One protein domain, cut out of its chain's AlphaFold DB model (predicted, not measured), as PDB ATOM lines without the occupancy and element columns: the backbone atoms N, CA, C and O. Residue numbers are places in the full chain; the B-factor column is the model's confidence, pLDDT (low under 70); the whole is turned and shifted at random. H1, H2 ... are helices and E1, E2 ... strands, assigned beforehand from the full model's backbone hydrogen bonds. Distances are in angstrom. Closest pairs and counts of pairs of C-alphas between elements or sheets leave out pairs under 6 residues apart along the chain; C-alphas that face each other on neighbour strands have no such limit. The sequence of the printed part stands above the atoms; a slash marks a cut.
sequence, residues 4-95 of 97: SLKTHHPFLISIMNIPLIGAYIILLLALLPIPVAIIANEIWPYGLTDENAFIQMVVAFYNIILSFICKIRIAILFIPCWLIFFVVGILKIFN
ATOM      1  N   SER A   4     -52.501 -44.887  21.693       71.06
ATOM      2  CA  SER A   4     -53.647 -44.769  20.800       71.06
ATOM      3  C   SER A   4     -53.162 -44.398  19.403       71.06
ATOM      4  O   SER A   4     -52.411 -43.433  19.240       71.06
ATOM      5  N   LEU A   5     -53.635 -45.131  18.396       71.88
ATOM      6  CA  LEU A   5     -53.384 -44.862  16.983       71.88
ATOM      7  C   LEU A   5     -54.706 -44.601  16.273       71.88
ATOM      8  O   LEU A   5     -55.582 -45.460  16.238       71.88
ATOM      9  N   LYS A   6     -54.833 -43.418  15.674       75.94
ATOM     10  CA  LYS A   6     -55.964 -43.074  14.807       75.94
ATOM     11  C   LYS A   6     -55.448 -42.888  13.387       75.94
ATOM     12  O   LYS A   6     -54.701 -41.948  13.147       75.94
ATOM     13  N   THR A   7     -55.794 -43.777  12.464       75.62
ATOM     14  CA  THR A   7     -55.375 -43.695  11.055       75.62
ATOM     15  C   THR A   7     -56.387 -44.397  10.153       75.62
ATOM     16  O   THR A   7     -57.124 -45.261  10.615       75.62
ATOM     17  N   HIS A   8     -56.412 -44.025   8.872       75.75
ATOM     18  CA  HIS A   8     -57.165 -44.724   7.827       75.75
ATOM     19  C   HIS A   8     -56.303 -45.730   7.045       75.75
ATOM     20  O   HIS A   8     -56.818 -46.413   6.162       75.75
ATOM     21  N   HIS A   9     -55.001 -45.839   7.344       78.38
ATOM     22  CA  HIS A   9     -54.120 -46.771   6.645       78.38
ATOM     23  C   HIS A   9     -54.318 -48.214   7.137       78.38
ATOM     24  O   HIS A   9     -54.002 -48.508   8.294       78.38
ATOM     25  N   PRO A  10     -54.746 -49.149   6.265       78.12
ATOM     26  CA  PRO A  10     -55.061 -50.523   6.661       78.12
ATOM     27  C   PRO A  10     -53.834 -51.284   7.182       78.12
ATOM     28  O   PRO A  10     -53.952 -52.088   8.100       78.12
ATOM     29  N   PHE A  11     -52.642 -50.980   6.660       80.88
ATOM     30  CA  PHE A  11     -51.387 -51.584   7.110       80.88
ATOM     31  C   PHE A  11     -51.055 -51.235   8.568       80.88
ATOM     32  O   PHE A  11     -50.723 -52.110   9.361       80.88
ATOM     33  N   LEU A  12     -51.208 -49.966   8.953       78.81
ATOM     34  CA  LEU A  12     -50.914 -49.508  10.313       78.81
ATOM     35  C   LEU A  12     -51.966 -49.970  11.324       78.81
ATOM     36  O   LEU A  12     -51.625 -50.254  12.470       78.81
ATOM     37  N   ILE A  13     -53.224 -50.094  10.893       81.06
ATOM     38  CA  ILE A  13     -54.287 -50.718  11.691       81.06
ATOM     39  C   ILE A  13     -53.967 -52.199  11.919       81.06
ATOM     40  O   ILE A  13     -54.048 -52.669  13.051       81.06
ATOM     41  N   SER A  14     -53.552 -52.916  10.869       82.81
ATOM     42  CA  SER A  14     -53.141 -54.320  10.966       82.81
ATOM     43  C   SER A  14     -51.990 -54.500  11.958       82.81
ATOM     44  O   SER A  14     -52.080 -55.344  12.846       82.81
ATOM     45  N   ILE A  15     -50.965 -53.639  11.890       82.19
ATOM     46  CA  ILE A  15     -49.849 -53.640  12.846       82.19
ATOM     47  C   ILE A  15     -50.339 -53.381  14.270       82.19
ATOM     48  O   ILE A  15     -49.975 -54.130  15.169       82.19
ATOM     49  N   MET A  16     -51.166 -52.354  14.496       80.88
ATOM     50  CA  MET A  16     -51.661 -52.023  15.839       80.88
ATOM     51  C   MET A  16     -52.523 -53.140  16.447       80.88
ATOM     52  O   MET A  16     -52.523 -53.321  17.662       80.88
ATOM     53  N   ASN A  17     -53.215 -53.915  15.610       82.56
ATOM     54  CA  ASN A  17     -54.023 -55.052  16.042       82.56
ATOM     55  C   ASN A  17     -53.196 -56.293  16.414       82.56
ATOM     56  O   ASN A  17     -53.772 -57.245  16.937       82.56
ATOM     57  N   ILE A  18     -51.875 -56.308  16.182       83.00
ATOM     58  CA  ILE A  18     -51.006 -57.397  16.641       83.00
ATOM     59  C   ILE A  18     -50.922 -57.328  18.174       83.00
ATOM     60  O   ILE A  18     -50.343 -56.372  18.711       83.00
ATOM     61  N   PRO A  19     -51.455 -58.328  18.900       73.44
ATOM     62  CA  PRO A  19     -51.438 -58.314  20.353       73.44
ATOM     63  C   PRO A  19     -49.997 -58.289  20.867       73.44
ATOM     64  O   PRO A  19     -49.106 -58.904  20.283       73.44
ATOM     65  N   LEU A  20     -49.775 -57.556  21.960       73.19
ATOM     66  CA  LEU A  20     -48.485 -57.344  22.634       73.19
ATOM     67  C   LEU A  20     -47.422 -56.567  21.845       73.19
ATOM     68  O   LEU A  20     -46.700 -55.811  22.478       73.19
ATOM     69  N   ILE A  21     -47.312 -56.710  20.522       82.06
ATOM     70  CA  ILE A  21     -46.187 -56.178  19.726       82.06
ATOM     71  C   ILE A  21     -46.579 -54.928  18.923       82.06
ATOM     72  O   ILE A  21     -45.757 -54.028  18.745       82.06
ATOM     73  N   GLY A  22     -47.835 -54.824  18.479       79.25
ATOM     74  CA  GLY A  22     -48.287 -53.768  17.568       79.25
ATOM     75  C   GLY A  22     -48.013 -52.355  18.071       79.25
ATOM     76  O   GLY A  22     -47.410 -51.535  17.378       79.25
ATOM     77  N   ALA A  23     -48.371 -52.098  19.329       77.44
ATOM     78  CA  ALA A  23     -48.115 -50.827  19.996       77.44
ATOM     79  C   ALA A  23     -46.615 -50.467  20.042       77.44
ATOM     80  O   ALA A  23     -46.266 -49.304  19.839       77.44
ATOM     81  N   TYR A  24     -45.723 -51.445  20.244       81.94
ATOM     82  CA  TYR A  24     -44.275 -51.205  20.252       81.94
ATOM     83  C   TYR A  24     -43.729 -50.902  18.861       81.94
ATOM     84  O   TYR A  24     -42.879 -50.029  18.743       81.94
ATOM     85  N   ILE A  25     -44.227 -51.558  17.809       83.88
ATOM     86  CA  ILE A  25     -43.815 -51.253  16.429       83.88
ATOM     87  C   ILE A  25     -44.219 -49.822  16.057       83.88
ATOM     88  O   ILE A  25     -43.427 -49.085  15.474       83.88
ATOM     89  N   ILE A  26     -45.429 -49.402  16.431       82.38
ATOM     90  CA  ILE A  26     -45.903 -48.030  16.199       82.38
ATOM     91  C   ILE A  26     -45.075 -47.014  16.996       82.38
ATOM     92  O   ILE A  26     -44.748 -45.947  16.477       82.38
ATOM     93  N   LEU A  27     -44.703 -47.343  18.234       79.88
ATOM     94  CA  LEU A  27     -43.792 -46.516  19.023       79.88
ATOM     95  C   LEU A  27     -42.406 -46.436  18.366       79.88
ATOM     96  O   LEU A  27     -41.856 -45.349  18.238       79.88
ATOM     97  N   LEU A  28     -41.859 -47.565  17.912       84.00
ATOM     98  CA  LEU A  28     -40.567 -47.625  17.229       84.00
ATOM     99  C   LEU A  28     -40.583 -46.759  15.967       84.00
ATOM    100  O   LEU A  28     -39.644 -46.009  15.730       84.00
ATOM    101  N   LEU A  29     -41.678 -46.798  15.203       83.06
ATOM    102  CA  LEU A  29     -41.875 -45.931  14.047       83.06
ATOM    103  C   LEU A  29     -41.862 -44.447  14.445       83.06
ATOM    104  O   LEU A  29     -41.227 -43.641  13.773       83.06
ATOM    105  N   ALA A  30     -42.512 -44.084  15.554       79.56
ATOM    106  CA  ALA A  30     -42.504 -42.715  16.074       79.56
ATOM    107  C   ALA A  30     -41.116 -42.257  16.570       79.56
ATOM    108  O   ALA A  30     -40.841 -41.056  16.575       79.56
ATOM    109  N   LEU A  31     -40.260 -43.197  16.986       82.69
ATOM    110  CA  LEU A  31     -38.911 -42.964  17.522       82.69
ATOM    111  C   LEU A  31     -37.793 -43.172  16.484       82.69
ATOM    112  O   LEU A  31     -36.644 -42.829  16.753       82.69
ATOM    113  N   LEU A  32     -38.118 -43.674  15.289       84.94
ATOM    114  CA  LEU A  32     -37.209 -43.849  14.153       84.94
ATOM    115  C   LEU A  32     -36.305 -42.637  13.839       84.94
ATOM    116  O   LEU A  32     -35.158 -42.858  13.460       84.94
ATOM    117  N   PRO A  33     -36.745 -41.372  13.973       83.50
ATOM    118  CA  PRO A  33     -35.868 -40.220  13.746       83.50
ATOM    119  C   PRO A  33     -34.766 -40.028  14.802       83.50
ATOM    120  O   PRO A  33     -33.842 -39.264  14.538       83.50
ATOM    121  N   ILE A  34     -34.816 -40.687  15.969       82.81
ATOM    122  CA  ILE A  34     -33.826 -40.486  17.046       82.81
ATOM    123  C   ILE A  34     -32.404 -40.862  16.603       82.81
ATOM    124  O   ILE A  34     -31.528 -40.004  16.702       82.81
ATOM    125  N   PRO A  35     -32.132 -42.074  16.079       81.69
ATOM    126  CA  PRO A  35     -30.785 -42.440  15.644       81.69
ATOM    127  C   PRO A  35     -30.282 -41.544  14.509       81.69
ATOM    128  O   PRO A  35     -29.110 -41.188  14.481       81.69
ATOM    129  N   VAL A  36     -31.176 -41.128  13.604       79.81
ATOM    130  CA  VAL A  36     -30.842 -40.202  12.510       79.81
ATOM    131  C   VAL A  36     -30.435 -38.838  13.064       79.81
ATOM    132  O   VAL A  36     -29.453 -38.265  12.604       79.81
ATOM    133  N   ALA A  37     -31.156 -38.333  14.066       78.81
ATOM    134  CA  ALA A  37     -30.839 -37.069  14.720       78.81
ATOM    135  C   ALA A  37     -29.520 -37.131  15.506       78.81
ATOM    136  O   ALA A  37     -28.775 -36.157  15.482       78.81
ATOM    137  N   ILE A  38     -29.208 -38.265  16.145       80.31
ATOM    138  CA  ILE A  38     -27.921 -38.486  16.827       80.31
ATOM    139  C   ILE A  38     -26.772 -38.446  15.814       80.31
ATOM    140  O   ILE A  38     -25.839 -37.670  15.988       80.31
ATOM    141  N   ILE A  39     -26.877 -39.200  14.713       80.50
ATOM    142  CA  ILE A  39     -25.856 -39.210  13.650       80.50
ATOM    143  C   ILE A  39     -25.698 -37.810  13.038       80.50
ATOM    144  O   ILE A  39     -24.584 -37.341  12.828       80.50
ATOM    145  N   ALA A  40     -26.807 -37.115  12.770       75.69
ATOM    146  CA  ALA A  40     -26.775 -35.757  12.233       75.69
ATOM    147  C   ALA A  40     -26.114 -34.759  13.198       75.69
ATOM    148  O   ALA A  40     -25.407 -33.864  12.741       75.69
ATOM    149  N   ASN A  41     -26.317 -34.925  14.508       72.88
ATOM    150  CA  ASN A  41     -25.671 -34.110  15.531       72.88
ATOM    151  C   ASN A  41     -24.161 -34.390  15.616       72.88
ATOM    152  O   ASN A  41     -23.377 -33.449  15.644       72.88
ATOM    153  N   GLU A  42     -23.733 -35.656  15.560       74.75
ATOM    154  CA  GLU A  42     -22.302 -36.017  15.539       74.75
ATOM    155  C   GLU A  42     -21.568 -35.462  14.307       74.75
ATOM    156  O   GLU A  42     -20.392 -35.106  14.382       74.75
ATOM    157  N   ILE A  43     -22.263 -35.347  13.171       75.31
ATOM    158  CA  ILE A  43     -21.722 -34.751  11.938       75.31
ATOM    159  C   ILE A  43     -21.711 -33.212  12.007       75.31
ATOM    160  O   ILE A  43     -20.980 -32.575  11.245       75.31
ATOM    161  N   TRP A  44     -22.485 -32.597  12.909       68.56
ATOM    162  CA  TRP A  44     -22.620 -31.145  13.032       68.56
ATOM    163  C   TRP A  44     -21.950 -30.602  14.313       68.56
ATOM    164  O   TRP A  44     -22.626 -30.285  15.291       68.56
ATOM    165  N   PRO A  45     -20.620 -30.382  14.311       55.28
ATOM    166  CA  PRO A  45     -19.854 -29.965  15.494       55.28
ATOM    167  C   PRO A  45     -20.136 -28.530  15.992       55.28
ATOM    168  O   PRO A  45     -19.500 -28.078  16.940       55.28
ATOM    169  N   TYR A  46     -21.065 -27.793  15.368       55.22
ATOM    170  CA  TYR A  46     -21.360 -26.378  15.655       55.22
ATOM    171  C   TYR A  46     -22.811 -26.129  16.100       55.22
ATOM    172  O   TYR A  46     -23.345 -25.033  15.916       55.22
ATOM    173  N   GLY A  47     -23.497 -27.140  16.637       56.59
ATOM    174  CA  GLY A  47     -24.865 -26.990  17.129       56.59
ATOM    175  C   GLY A  47     -24.912 -26.070  18.351       56.59
ATOM    176  O   GLY A  47     -24.532 -26.469  19.441       56.59
ATOM    177  N   LEU A  48     -25.404 -24.840  18.189       54.34
ATOM    178  CA  LEU A  48     -25.607 -23.848  19.266       54.34
ATOM    179  C   LEU A  48     -26.706 -24.236  20.284       54.34
ATOM    180  O   LEU A  48     -27.103 -23.421  21.113       54.34
ATOM    181  N   THR A  49     -27.228 -25.457  20.216       59.59
ATOM    182  CA  THR A  49     -28.362 -25.945  21.007       59.59
ATOM    183  C   THR A  49     -28.008 -27.264  21.673       59.59
ATOM    184  O   THR A  49     -27.380 -28.103  21.035       59.59
ATOM    185  N   ASP A  50     -28.464 -27.458  22.916       70.06
ATOM    186  CA  ASP A  50     -28.372 -28.723  23.655       70.06
ATOM    187  C   ASP A  50     -28.725 -29.910  22.737       70.06
ATOM    188  O   ASP A  50     -29.787 -29.919  22.103       70.06
ATOM    189  N   GLU A  51     -27.829 -30.897  22.642       71.12
ATOM    190  CA  GLU A  51     -27.951 -32.056  21.743       71.12
ATOM    191  C   GLU A  51     -29.299 -32.762  21.920       71.12
ATOM    192  O   GLU A  51     -29.945 -33.204  20.963       71.12
ATOM    193  N   ASN A  52     -29.789 -32.794  23.159       74.31
ATOM    194  CA  ASN A  52     -31.076 -33.386  23.461       74.31
ATOM    195  C   ASN A  52     -32.241 -32.573  22.902       74.31
ATOM    196  O   ASN A  52     -33.248 -33.156  22.505       74.31
ATOM    197  N   ALA A  53     -32.147 -31.245  22.893       76.94
ATOM    198  CA  ALA A  53     -33.194 -30.396  22.346       76.94
ATOM    199  C   ALA A  53     -33.328 -30.595  20.834       76.94
ATOM    200  O   ALA A  53     -34.443 -30.735  20.326       76.94
ATOM    201  N   PHE A  54     -32.198 -30.682  20.128       80.00
ATOM    202  CA  PHE A  54     -32.175 -30.941  18.690       80.00
ATOM    203  C   PHE A  54     -32.858 -32.269  18.346       80.00
ATOM    204  O   PHE A  54     -33.777 -32.300  17.523       80.00
ATOM    205  N   ILE A  55     -32.494 -33.352  19.042       82.31
ATOM    206  CA  ILE A  55     -33.101 -34.676  18.843       82.31
ATOM    207  C   ILE A  55     -34.620 -34.620  19.063       82.31
ATOM    208  O   ILE A  55     -35.386 -35.103  18.229       82.31
ATOM    209  N   GLN A  56     -35.075 -33.992  20.149       81.69
ATOM    210  CA  GLN A  56     -36.504 -33.876  20.473       81.69
ATOM    211  C   GLN A  56     -37.268 -33.094  19.391       81.69
ATOM    212  O   GLN A  56     -38.359 -33.500  18.990       81.69
ATOM    213  N   MET A  57     -36.671 -32.034  18.844       82.81
ATOM    214  CA  MET A  57     -37.274 -31.254  17.760       82.81
ATOM    215  C   MET A  57     -37.370 -32.058  16.460       82.81
ATOM    216  O   MET A  57     -38.432 -32.079  15.838       82.81
ATOM    217  N   VAL A  58     -36.316 -32.782  16.070       84.94
ATOM    218  CA  VAL A  58     -36.339 -33.642  14.871       84.94
ATOM    219  C   VAL A  58     -37.417 -34.724  14.993       84.94
ATOM    220  O   VAL A  58     -38.188 -34.945  14.057       84.94
ATOM    221  N   VAL A  59     -37.533 -35.351  16.167       86.31
ATOM    222  CA  VAL A  59     -38.578 -36.347  16.449       86.31
ATOM    223  C   VAL A  59     -39.971 -35.726  16.374       86.31
ATOM    224  O   VAL A  59     -40.884 -36.328  15.799       86.31
ATOM    225  N   ALA A  60     -40.151 -34.520  16.917       86.50
ATOM    226  CA  ALA A  60     -41.414 -33.799  16.841       86.50
ATOM    227  C   ALA A  60     -41.811 -33.517  15.387       86.50
ATOM    228  O   ALA A  60     -42.912 -33.888  14.975       86.50
ATOM    229  N   PHE A  61     -40.906 -32.943  14.590       86.75
ATOM    230  CA  PHE A  61     -41.156 -32.631  13.180       86.75
ATOM    231  C   PHE A  61     -41.451 -33.876  12.352       86.75
ATOM    232  O   PHE A  61     -42.411 -33.880  11.582       86.75
ATOM    233  N   TYR A  62     -40.695 -34.953  12.550       87.00
ATOM    234  CA  TYR A  62     -40.970 -36.224  11.892       87.00
ATOM    235  C   TYR A  62     -42.380 -36.725  12.213       87.00
ATOM    236  O   TYR A  62     -43.137 -37.063  11.306       87.00
ATOM    237  N   ASN A  63     -42.773 -36.715  13.491       85.38
ATOM    238  CA  ASN A  63     -44.111 -37.142  13.891       85.38
ATOM    239  C   ASN A  63     -45.208 -36.217  13.335       85.38
ATOM    240  O   ASN A  63     -46.282 -36.712  12.997       85.38
ATOM    241  N   ILE A  64     -44.956 -34.909  13.188       85.00
ATOM    242  CA  ILE A  64     -45.876 -33.968  12.519       85.00
ATOM    243  C   ILE A  64     -46.036 -34.338  11.044       85.00
ATOM    244  O   ILE A  64     -47.162 -34.467  10.566       85.00
ATOM    245  N   ILE A  65     -44.927 -34.542  10.330       85.19
ATOM    246  CA  ILE A  65     -44.926 -34.880   8.902       85.19
ATOM    247  C   ILE A  65     -45.621 -36.225   8.677       85.19
ATOM    248  O   ILE A  65     -46.505 -36.327   7.827       85.19
ATOM    249  N   LEU A  66     -45.292 -37.236   9.482       80.69
ATOM    250  CA  LEU A  66     -45.934 -38.548   9.450       80.69
ATOM    251  C   LEU A  66     -47.441 -38.430   9.732       80.69
ATOM    252  O   LEU A  66     -48.264 -39.058   9.062       80.69
ATOM    253  N   SER A  67     -47.810 -37.587  10.700       82.00
ATOM    254  CA  SER A  67     -49.204 -37.325  11.049       82.00
ATOM    255  C   SER A  67     -49.969 -36.657   9.910       82.00
ATOM    256  O   SER A  67     -51.115 -37.027   9.645       82.00
ATOM    257  N   PHE A  68     -49.327 -35.729   9.203       81.12
ATOM    258  CA  PHE A  68     -49.909 -34.999   8.086       81.12
ATOM    259  C   PHE A  68     -50.040 -35.867   6.827       81.12
ATOM    260  O   PHE A  68     -51.129 -35.965   6.261       81.12
ATOM    261  N   ILE A  69     -48.962 -36.548   6.419       79.88
ATOM    262  CA  ILE A  69     -48.913 -37.357   5.189       79.88
ATOM    263  C   ILE A  69     -49.812 -38.584   5.314       79.88
ATOM    264  O   ILE A  69     -50.661 -38.834   4.461       79.88
ATOM    265  N   CYS A  70     -49.657 -39.346   6.394       70.12
ATOM    266  CA  CYS A  70     -50.361 -40.614   6.554       70.12
ATOM    267  C   CYS A  70     -51.699 -40.457   7.303       70.12
ATOM    268  O   CYS A  70     -52.366 -41.454   7.598       70.12
ATOM    269  N   LYS A  71     -52.100 -39.221   7.647       75.88
ATOM    270  CA  LYS A  71     -53.296 -38.925   8.461       75.88
ATOM    271  C   LYS A  71     -53.353 -39.786   9.730       75.88
ATOM    272  O   LYS A  71     -54.407 -40.302  10.107       75.88
ATOM    273  N   ILE A  72     -52.193 -39.998  10.351       74.25
ATOM    274  CA  ILE A  72     -52.034 -40.800  11.565       74.25
ATOM    275  C   ILE A  72     -52.003 -39.862  12.767       74.25
ATOM    276  O   ILE A  72     -51.295 -38.866  12.755       74.25
ATOM    277  N   ARG A  73     -52.677 -40.193  13.862       76.44
ATOM    278  CA  ARG A  73     -52.414 -39.580  15.165       76.44
ATOM    279  C   ARG A  73     -51.891 -40.647  16.118       76.44
ATOM    280  O   ARG A  73     -52.651 -41.534  16.504       76.44
ATOM    281  N   ILE A  74     -50.610 -40.540  16.470       77.06
ATOM    282  CA  ILE A  74     -49.966 -41.329  17.527       77.06
ATOM    283  C   ILE A  74     -50.039 -40.504  18.809       77.06
ATOM    284  O   ILE A  74     -49.554 -39.369  18.844       77.06
ATOM    285  N   ALA A  75     -50.689 -41.045  19.833       78.44
ATOM    286  CA  ALA A  75     -50.835 -40.387  21.122       78.44
ATOM    287  C   ALA A  75     -50.443 -41.319  22.272       78.44
ATOM    288  O   ALA A  75     -50.812 -42.497  22.281       78.44
ATOM    289  N   ILE A  76     -49.742 -40.758  23.255       76.75
ATOM    290  CA  ILE A  76     -49.414 -41.389  24.534       76.75
ATOM    291  C   ILE A  76     -50.243 -40.669  25.596       76.75
ATOM    292  O   ILE A  76     -50.190 -39.445  25.681       76.75
ATOM    293  N   LEU A  77     -51.032 -41.407  26.387       73.19
ATOM    294  CA  LEU A  77     -51.898 -40.820  27.428       73.19
ATOM    295  C   LEU A  77     -52.782 -39.669  26.901       73.19
ATOM    296  O   LEU A  77     -52.926 -38.640  27.549       73.19
ATOM    297  N   PHE A  78     -53.360 -39.833  25.705       75.31
ATOM    298  CA  PHE A  78     -54.178 -38.829  24.998       75.31
ATOM    299  C   PHE A  78     -53.431 -37.595  24.467       75.31
ATOM    300  O   PHE A  78     -54.029 -36.800  23.738       75.31
ATOM    301  N   ILE A  79     -52.130 -37.465  24.727       80.94
ATOM    302  CA  ILE A  79     -51.307 -36.367  24.220       80.94
ATOM    303  C   ILE A  79     -50.611 -36.818  22.925       80.94
ATOM    304  O   ILE A  79     -49.990 -37.884  22.904       80.94
ATOM    305  N   PRO A  80     -50.701 -36.052  21.821       82.38
ATOM    306  CA  PRO A  80     -49.992 -36.378  20.588       82.38
ATOM    307  C   PRO A  80     -48.479 -36.448  20.816       82.38
ATOM    308  O   PRO A  80     -47.915 -35.521  21.395       82.38
ATOM    309  N   CYS A  81     -47.812 -37.491  20.309       82.94
ATOM    310  CA  CYS A  81     -46.364 -37.658  20.491       82.94
ATOM    311  C   CYS A  81     -45.587 -36.419  20.049       82.94
ATOM    312  O   CYS A  81     -44.748 -35.928  20.794       82.94
ATOM    313  N   TRP A  82     -45.910 -35.867  18.875       83.88
ATOM    314  CA  TRP A  82     -45.227 -34.680  18.370       83.88
ATOM    315  C   TRP A  82     -45.285 -33.497  19.341       83.88
ATOM    316  O   TRP A  82     -44.307 -32.775  19.458       83.88
ATOM    317  N   LEU A  83     -46.398 -33.325  20.060       85.12
ATOM    318  CA  LEU A  83     -46.576 -32.227  21.004       85.12
ATOM    319  C   LEU A  83     -45.724 -32.443  22.258       85.12
ATOM    320  O   LEU A  83     -45.127 -31.492  22.746       85.12
ATOM    321  N   ILE A  84     -45.603 -33.689  22.731       85.62
ATOM    322  CA  ILE A  84     -44.705 -34.047  23.841       85.62
ATOM    323  C   ILE A  84     -43.260 -33.696  23.472       85.62
ATOM    324  O   ILE A  84     -42.620 -32.920  24.174       85.62
ATOM    325  N   PHE A  85     -42.770 -34.224  22.347       84.88
ATOM    326  CA  PHE A  85     -41.394 -34.004  21.892       84.88
ATOM    327  C   PHE A  85     -41.112 -32.522  21.604       84.88
ATOM    328  O   PHE A  85     -40.041 -32.022  21.937       84.88
ATOM    329  N   PHE A  86     -42.086 -31.787  21.060       86.19
ATOM    330  CA  PHE A  86     -41.950 -30.355  20.799       86.19
ATOM    331  C   PHE A  86     -41.831 -29.537  22.091       86.19
ATOM    332  O   PHE A  86     -40.937 -28.705  22.213       86.19
ATOM    333  N   VAL A  87     -42.693 -29.799  23.079       86.38
ATOM    334  CA  VAL A  87     -42.651 -29.108  24.378       86.38
ATOM    335  C   VAL A  87     -41.352 -29.421  25.118       86.38
ATOM    336  O   VAL A  87     -40.708 -28.504  25.622       86.38
ATOM    337  N   VAL A  88     -40.929 -30.688  25.144       85.62
ATOM    338  CA  VAL A  88     -39.661 -31.093  25.775       85.62
ATOM    339  C   VAL A  88     -38.466 -30.449  25.067       85.62
ATOM    340  O   VAL A  88     -37.566 -29.945  25.735       85.62
ATOM    341  N   GLY A  89     -38.470 -30.413  23.731       82.50
ATOM    342  CA  GLY A  89     -37.441 -29.736  22.942       82.50
ATOM    343  C   GLY A  89     -37.343 -28.249  23.282       82.50
ATOM    344  O   GLY A  89     -36.260 -27.767  23.596       82.50
ATOM    345  N   ILE A  90     -38.475 -27.541  23.311       83.44
ATOM    346  CA  ILE A  90     -38.534 -26.118  23.676       83.44
ATOM    347  C   ILE A  90     -38.024 -25.879  25.099       83.44
ATOM    348  O   ILE A  90     -37.192 -24.998  25.298       83.44
ATOM    349  N   LEU A  91     -38.482 -26.658  26.085       84.00
ATOM    350  CA  LEU A  91     -38.045 -26.497  27.477       84.00
ATOM    351  C   LEU A  91     -36.522 -26.609  27.615       84.00
ATOM    352  O   LEU A  91     -35.923 -25.807  28.330       84.00
ATOM    353  N   LYS A  92     -35.904 -27.541  26.878       80.25
ATOM    354  CA  LYS A  92     -34.445 -27.697  26.842       80.25
ATOM    355  C   LYS A  92     -33.733 -26.543  26.132       80.25
ATOM    356  O   LYS A  92     -32.701 -26.099  26.617       80.25
ATOM    357  N   ILE A  93     -34.289 -26.002  25.043       79.12
ATOM    358  CA  ILE A  93     -33.720 -24.813  24.367       79.12
ATOM    359  C   ILE A  93     -33.674 -23.614  25.321       79.12
ATOM    360  O   ILE A  93     -32.689 -22.881  25.346       79.12
ATOM    361  N   PHE A  94     -34.733 -23.412  26.106       79.12
ATOM    362  CA  PHE A  94     -34.829 -22.293  27.047       79.12
ATOM    363  C   PHE A  94     -34.198 -22.578  28.416       79.12
ATOM    364  O   PHE A  94     -34.266 -21.717  29.292       79.12
ATOM    365  N   ASN A  95     -33.580 -23.750  28.600       69.25
ATOM    366  CA  ASN A  95     -32.950 -24.170  29.853       69.25
ATOM    367  C   ASN A  95     -33.901 -24.058  31.067       69.25
ATOM    368  O   ASN A  95     -33.501 -23.703  32.174       69.25
TER     369      ASN A  95
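What this domain is: This is residues 4 to 95 of the 97 residues of an uncharacterized protein of Snodgrassella alvi (UniProt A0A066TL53). An elongated, mostly helical body is built on one long helix, H4, with H5 packed along one side and H3 crossing another as the first half of a helical hairpin. H2 and H3 follow each other along the length, and at the end where H2 begins are the short helix H1 and a small ribbon of two antiparallel strands, E1 and E2. The printed part has 92 residues, with five named helices and two named strands in the order E1, H1, H2, H3, H4, E2, H5. It is only just compact, close to loose, with a radius of gyration of the C-alphas of 14.3 A and spans of 43 by 25 by 24 A.

How they stand to each other: E1, residues 4 to 6, is the antiparallel neighbour of E2, residues 73 to 76, at 170 degrees; N 4 and O 75 are 3.0 A apart and N 73 and O 6 are 2.8 A apart, both within hydrogen-bond range. H1, residues 10 to 16, touches H2, residues 22 to 31, about perpendicular at 79 degrees, the closest C-alphas being those of Met 16 and Gly 22, 4.2 A apart. H2 and H3, residues 33 to 43, meet only through their link. The hub is H4, residues 51 to 69, which touches three helices. With residues 59 to 63 alone it touches H2, at a steep tilt of 60 degrees, opposite ways; the closest C-alphas, of Ala 30 and Asn 63, are 6.2 A apart. H3 and H4 form a helical hairpin at a steep tilt of 44 degrees, closest at the C-alphas of Ala 37 and Ile 55, 5.3 A. H5, residues 81 to 93, touches H4 at a shallow tilt of 28 degrees, opposite ways, closest at the C-alphas of Ala 60 and Trp 82, 4.2 A. H3 and H5 are apart. In the five helices every O i to N i+4 pair is within hydrogen-bond range.

Where its parts are: E1 begins at C-alpha 4, (-53.647, -44.769, 20.800). H1 is 9.9 A long, H2 14.3 A and H3 15.3 A. H4 runs 27.2 A from C-alpha 51 at (-27.951, -32.056, 21.743) to C-alpha 69. E2 is 10.0 A long, and H5, 18.4 A, ends at C-alpha 93, (-33.720, -24.813, 24.367).

The domain as a whole: The two C-alphas farthest apart, of Pro 19 and Tyr 46, are 44.1 A apart. The printed part has no cut. The link from H3 to H4, seven residues, is short; the other links are tight. The mean pLDDT of the printed part is 78.6, and residues 44 to 49 and residue 95 are under 70.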